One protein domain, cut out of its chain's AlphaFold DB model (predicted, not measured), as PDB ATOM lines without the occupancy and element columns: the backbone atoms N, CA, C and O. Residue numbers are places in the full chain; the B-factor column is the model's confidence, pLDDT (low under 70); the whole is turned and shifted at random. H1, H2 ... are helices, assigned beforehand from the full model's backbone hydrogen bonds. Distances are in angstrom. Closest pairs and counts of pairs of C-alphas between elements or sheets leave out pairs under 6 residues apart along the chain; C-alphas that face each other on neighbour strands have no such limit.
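AT A GLANCE: This is residues 301 to 346 of the 518 residues of an uncharacterized protein of Paramecium tetraurelia (UniProt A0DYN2). The model has little regular structure: helix H2 stands free at one end, joined by a long open strand of chain to a narrow loop that folds back on itself at the other end, with the short helix H1 near that loop. Residues 329 to 346, which include H2, stick out. The printed part has 46 residues, with two named helices, H1 then H2, and no named strand; its class is all helix, with under half of the residues in named elements. It is extended, with a radius of gyration of the C-alphas of 17.6 A and spans of 51 by 21 by 11 A.

HOW THE PARTS SIT: H2, residues 334 to 346, and H1, residues 301 to 304, are apart. Residues 313 to 314 pair with residues 320 to 321, antiparallel. In H2 every O i to N i+4 pair is within hydrogen-bond range; H1 is too short for such a pair.

IN THESE COORDINATES: H2 is 18.3 A long, from C-alpha 334 at (53.682, 16.019, 89.005) to C-alpha 346 at (38.218, 10.046, 81.324). H1 is 5.0 A long and begins at C-alpha 301 at (51.883, -22.132, 105.354).

THE WHOLE: The two C-alphas farthest apart, of Asn 317 and Gln 346, are 51.9 A apart. The printed part has no cut. The link from H1 to H2 is long, 29 residues. The pLDDT is under 70 at residues 326 to 332 and 345 to 346.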
ATOM      1  N   LEU A 301      52.464 -23.470 105.552       70.06
ATOM      2  CA  LEU A 301      51.883 -22.132 105.354       70.06
ATOM      3  C   LEU A 301      52.933 -21.003 105.433       70.06
ATOM      4  O   LEU A 301      52.850 -20.009 104.715       70.06
ATOM      5  N   ILE A 302      53.968 -21.215 106.247       70.50
ATOM      6  CA  ILE A 302      55.166 -20.382 106.413       70.50
ATOM      7  C   ILE A 302      55.860 -20.080 105.071       70.50
ATOM      8  O   ILE A 302      56.254 -18.942 104.801       70.50
ATOM      9  N   GLU A 303      55.987 -21.070 104.189       71.25
ATOM     10  CA  GLU A 303      56.579 -20.922 102.858       71.25
ATOM     11  C   GLU A 303      55.621 -20.220 101.887       71.25
ATOM     12  O   GLU A 303      56.057 -19.350 101.128       71.25
ATOM     13  N   ALA A 304      54.319 -20.500 101.982       75.12
ATOM     14  CA  ALA A 304      53.289 -19.898 101.133       75.12
ATOM     15  C   ALA A 304      52.986 -18.420 101.467       75.12
ATOM     16  O   ALA A 304      52.543 -17.663 100.598       75.12
ATOM     17  N   MET A 305      53.243 -17.972 102.701       74.69
ATOM     18  CA  MET A 305      53.011 -16.585 103.120       74.69
ATOM     19  C   MET A 305      53.980 -15.615 102.433       74.69
ATOM     20  O   MET A 305      55.173 -15.595 102.731       74.69
ATOM     21  N   LYS A 306      53.481 -14.768 101.530       80.25
ATOM     22  CA  LYS A 306      54.278 -13.688 100.930       80.25
ATOM     23  C   LYS A 306      54.454 -12.555 101.947       80.25
ATOM     24  O   LYS A 306      53.477 -11.902 102.312       80.25
ATOM     25  N   SER A 307      55.686 -12.325 102.401       84.25
ATOM     26  CA  SER A 307      56.039 -11.161 103.217       84.25
ATOM     27  C   SER A 307      55.843  -9.882 102.394       84.25
ATOM     28  O   SER A 307      56.202  -9.813 101.217       84.25
ATOM     29  N   LYS A 308      55.219  -8.863 102.995       81.12
ATOM     30  CA  LYS A 308      55.110  -7.540 102.369       81.12
ATOM     31  C   LYS A 308      56.484  -6.872 102.365       81.12
ATOM     32  O   LYS A 308      57.280  -7.091 103.277       81.12
ATOM     33  N   LEU A 309      56.749  -6.046 101.352       83.38
ATOM     34  CA  LEU A 309      58.001  -5.294 101.257       83.38
ATOM     35  C   LEU A 309      58.244  -4.488 102.552       83.38
ATOM     36  O   LEU A 309      57.321  -3.855 103.062       83.38
ATOM     37  N   GLY A 310      59.460  -4.549 103.097       78.75
ATOM     38  CA  GLY A 310      59.900  -3.887 104.330       78.75
ATOM     39  C   GLY A 310      59.460  -4.538 105.630       78.75
ATOM     40  O   GLY A 310      59.639  -3.931 106.682       78.75
ATOM     41  N   THR A 311      58.853  -5.726 105.583       75.44
ATOM     42  CA  THR A 311      58.367  -6.408 106.789       75.44
ATOM     43  C   THR A 311      59.048  -7.759 106.946       75.44
ATOM     44  O   THR A 311      58.878  -8.634 106.101       75.44
ATOM     45  N   ASN A 312      59.776  -7.945 108.047       82.75
ATOM     46  CA  ASN A 312      60.377  -9.228 108.401       82.75
ATOM     47  C   ASN A 312      59.415  -9.998 109.308       82.75
ATOM     48  O   ASN A 312      58.959  -9.467 110.319       82.75
ATOM     49  N   ILE A 313      59.095 -11.236 108.937       80.94
ATOM     50  CA  ILE A 313      58.260 -12.123 109.753       80.94
ATOM     51  C   ILE A 313      59.197 -13.046 110.527       80.94
ATOM     52  O   ILE A 313      59.925 -13.824 109.912       80.94
ATOM     53  N   ILE A 314      59.187 -12.945 111.854       83.44
ATOM     54  CA  ILE A 314      59.940 -13.830 112.750       83.44
ATOM     55  C   ILE A 314      58.968 -14.889 113.268       83.44
ATOM     56  O   ILE A 314      57.936 -14.545 113.842       83.44
ATOM     57  N   PHE A 315      59.279 -16.160 113.035       80.31
ATOM     58  CA  PHE A 315      58.491 -17.300 113.499       80.31
ATOM     59  C   PHE A 315      59.050 -17.842 114.825       80.31
ATOM     60  O   PHE A 315      60.233 -17.672 115.117       80.31
ATOM     61  N   ASP A 316      58.223 -18.544 115.604       71.69
ATOM     62  CA  ASP A 316      58.581 -19.062 116.941       71.69
ATOM     63  C   ASP A 316      59.758 -20.052 116.936       71.69
ATOM     64  O   ASP A 316      60.434 -20.241 117.943       71.69
ATOM     65  N   ASN A 317      60.045 -20.666 115.787       77.88
ATOM     66  CA  ASN A 317      61.223 -21.512 115.577       77.88
ATOM     67  C   ASN A 317      62.518 -20.706 115.327       77.88
ATOM     68  O   ASN A 317      63.551 -21.296 115.011       77.88
ATOM     69  N   GLY A 318      62.464 -19.376 115.424       79.44
ATOM     70  CA  GLY A 318      63.575 -18.465 115.157       79.44
ATOM     71  C   GLY A 318      63.831 -18.198 113.671       79.44
ATOM     72  O   GLY A 318      64.772 -17.478 113.342       79.44
ATOM     73  N   TYR A 319      63.023 -18.752 112.762       83.06
ATOM     74  CA  TYR A 319      63.157 -18.487 111.331       83.06
ATOM     75  C   TYR A 319      62.690 -17.063 111.005       83.06
ATOM     76  O   TYR A 319      61.612 -16.649 111.430       83.06
ATOM     77  N   ILE A 320      63.479 -16.319 110.225       84.94
ATOM     78  CA  ILE A 320      63.154 -14.953 109.797       84.94
ATOM     79  C   ILE A 320      62.917 -14.964 108.289       84.94
ATOM     80  O   ILE A 320      63.829 -15.232 107.510       84.94
ATOM     81  N   LYS A 321      61.688 -14.661 107.865       87.44
ATOM     82  CA  LYS A 321      61.349 -14.466 106.452       87.44
ATOM     83  C   LYS A 321      61.363 -12.978 106.139       87.44
ATOM     84  O   LYS A 321      60.431 -12.253 106.497       87.44
ATOM     85  N   GLU A 322      62.429 -12.532 105.486       87.56
ATOM     86  CA  GLU A 322      62.599 -11.129 105.120       87.56
ATOM     87  C   GLU A 322      61.615 -10.726 104.014       87.56
ATOM     88  O   GLU A 322      61.400 -11.436 103.027       87.56
ATOM     89  N   GLY A 323      60.949  -9.592 104.205       83.62
ATOM     90  CA  GLY A 323      60.183  -8.928 103.158       83.62
ATOM     91  C   GLY A 323      61.117  -8.016 102.382       83.62
ATOM     92  O   GLY A 323      61.831  -7.230 102.997       83.62
ATOM     93  N   GLY A 324      61.125  -8.114 101.048       80.12
ATOM     94  CA  GLY A 324      62.036  -7.336 100.195       80.12
ATOM     95  C   GLY A 324      62.035  -5.836 100.518       80.12
ATOM     96  O   GLY A 324      61.058  -5.313 101.036       80.12
ATOM     97  N   GLU A 325      63.124  -5.133 100.228       76.44
ATOM     98  CA  GLU A 325      63.341  -3.747 100.663       76.44
ATOM     99  C   GLU A 325      62.167  -2.806 100.315       76.44
ATOM    100  O   GLU A 325      61.736  -2.707  99.159       76.44
ATOM    101  N   TYR A 326      61.630  -2.100 101.319       66.88
ATOM    102  CA  TYR A 326      60.578  -1.106 101.106       66.88
ATOM    103  C   TYR A 326      61.184   0.160 100.517       66.88
ATOM    104  O   TYR A 326      61.641   1.054 101.228       66.88
ATOM    105  N   ARG A 327      61.171   0.245  99.188       67.25
ATOM    106  CA  ARG A 327      61.431   1.504  98.498       67.25
ATOM    107  C   ARG A 327      60.208   2.390  98.662       67.25
ATOM    108  O   ARG A 327      59.178   2.142  98.040       67.25
ATOM    109  N   ILE A 328      60.323   3.420  99.501       68.62
ATOM    110  CA  ILE A 328      59.396   4.553  99.465       68.62
ATOM    111  C   ILE A 328      59.476   5.084  98.030       68.62
ATOM    112  O   ILE A 328      60.570   5.487  97.627       68.62
ATOM    113  N   PRO A 329      58.395   5.030  97.228       60.56
ATOM    114  CA  PRO A 329      58.431   5.632  95.910       60.56
ATOM    115  C   PRO A 329      58.729   7.109  96.125       60.56
ATOM    116  O   PRO A 329      57.973   7.814  96.802       60.56
ATOM    117  N   ASP A 330      59.882   7.535  95.616       62.50
ATOM    118  CA  ASP A 330      60.266   8.934  95.604       62.50
ATOM    119  C   ASP A 330      59.085   9.735  95.060       62.50
ATOM    120  O   ASP A 330      58.401   9.285  94.135       62.50
ATOM    121  N   ARG A 331      58.796  10.856  95.726       64.69
ATOM    122  CA  ARG A 331      57.605  11.701  95.546       64.69
ATOM    123  C   ARG A 331      57.029  11.581  94.135       64.69
ATOM    124  O   ARG A 331      57.694  11.959  93.173       64.69
ATOM    125  N   MET A 332      55.792  11.087  94.044       66.75
ATOM    126  CA  MET A 332      55.063  10.926  92.786       66.75
ATOM    127  C   MET A 332      55.233  12.190  91.935       66.75
ATOM    128  O   MET A 332      54.902  13.294  92.382       66.75
ATOM    129  N   SER A 333      55.829  12.042  90.749       78.38
ATOM    130  CA  SER A 333      56.110  13.179  89.877       78.38
ATOM    131  C   SER A 333      54.805  13.900  89.567       78.38
ATOM    132  O   SER A 333      53.755  13.273  89.414       78.38
ATOM    133  N   LYS A 334      54.854  15.229  89.414       74.88
ATOM    134  CA  LYS A 334      53.682  16.019  89.005       74.88
ATOM    135  C   LYS A 334      53.034  15.447  87.733       74.88
ATOM    136  O   LYS A 334      51.821  15.530  87.592       74.88
ATOM    137  N   LYS A 335      53.825  14.827  86.845       78.38
ATOM    138  CA  LYS A 335      53.322  14.131  85.650       78.38
ATOM    139  C   LYS A 335      52.510  12.878  85.986       78.38
ATOM    140  O   LYS A 335      51.449  12.684  85.404       78.38
ATOM    141  N   ASP A 336      52.961  12.069  86.937       77.12
ATOM    142  CA  ASP A 336      52.267  10.836  87.327       77.12
ATOM    143  C   ASP A 336      50.954  11.163  88.041       77.12
ATOM    144  O   ASP A 336      49.918  10.568  87.748       77.12
ATOM    145  N   TYR A 337      50.964  12.193  88.895       80.81
ATOM    146  CA  TYR A 337      49.747  12.707  89.519       80.81
ATOM    147  C   TYR A 337      48.751  13.225  88.473       80.81
ATOM    148  O   TYR A 337      47.571  12.884  88.523       80.81
ATOM    149  N   GLN A 338      49.227  13.995  87.488       82.19
ATOM    150  CA  GLN A 338      48.386  14.496  86.400       82.19
ATOM    151  C   GLN A 338      47.775  13.345  85.588       82.19
ATOM    152  O   GLN A 338      46.585  13.362  85.308       82.19
ATOM    153  N   THR A 339      48.551  12.296  85.310       83.81
ATOM    154  CA  THR A 339      48.080  11.114  84.567       83.81
ATOM    155  C   THR A 339      46.967  10.370  85.317       83.81
ATOM    156  O   THR A 339      46.003   9.907  84.709       83.81
ATOM    157  N   ILE A 340      47.056  10.281  86.649       81.38
ATOM    158  CA  ILE A 340      46.016   9.664  87.488       81.38
ATOM    159  C   ILE A 340      44.744  10.520  87.509       81.38
ATOM    160  O   ILE A 340      43.639   9.982  87.402       81.38
ATOM    161  N   VAL A 341      44.884  11.844  87.622       81.88
ATOM    162  CA  VAL A 341      43.752  12.784  87.617       81.88
ATOM    163  C   VAL A 341      43.046  12.789  86.258       81.88
ATOM    164  O   VAL A 341      41.820  12.677  86.209       81.88
ATOM    165  N   ASP A 342      43.803  12.823  85.163       80.38
ATOM    166  CA  ASP A 342      43.263  12.807  83.802       80.38
ATOM    167  C   ASP A 342      42.584  11.454  83.495       80.38
ATOM    168  O   ASP A 342      41.502  11.412  82.906       80.38
ATOM    169  N   GLY A 343      43.146  10.339  83.981       77.81
ATOM    170  CA  GLY A 343      42.539   9.007  83.861       77.81
ATOM    171  C   GLY A 343      41.226   8.845  84.641       77.81
ATOM    172  O   GLY A 343      40.315   8.146  84.189       77.81
ATOM    173  N   LEU A 344      41.086   9.512  85.791       70.88
ATOM    174  CA  LEU A 344      39.834   9.556  86.560       70.88
ATOM    175  C   LEU A 344      38.758  10.392  85.855       70.88
ATOM    176  O   LEU A 344      37.593   9.997  85.837       70.88
ATOM    177  N   GLN A 345      39.137  11.504  85.220       68.50
ATOM    178  CA  GLN A 345      38.203  12.319  84.437       68.50
ATOM    179  C   GLN A 345      37.731  11.606  83.163       68.50
ATOM    180  O   GLN A 345      36.553  11.690  82.818       68.50
ATOM    181  N   GLN A 346      38.602  10.841  82.497       62.09
ATOM    182  CA  GLN A 346      38.218  10.046  81.324       62.09
ATOM    183  C   GLN A 346      37.272   8.884  81.664       62.09
ATOM    184  O   GLN A 346      36.367   8.597  80.882       62.09
TER     185      GLN A 346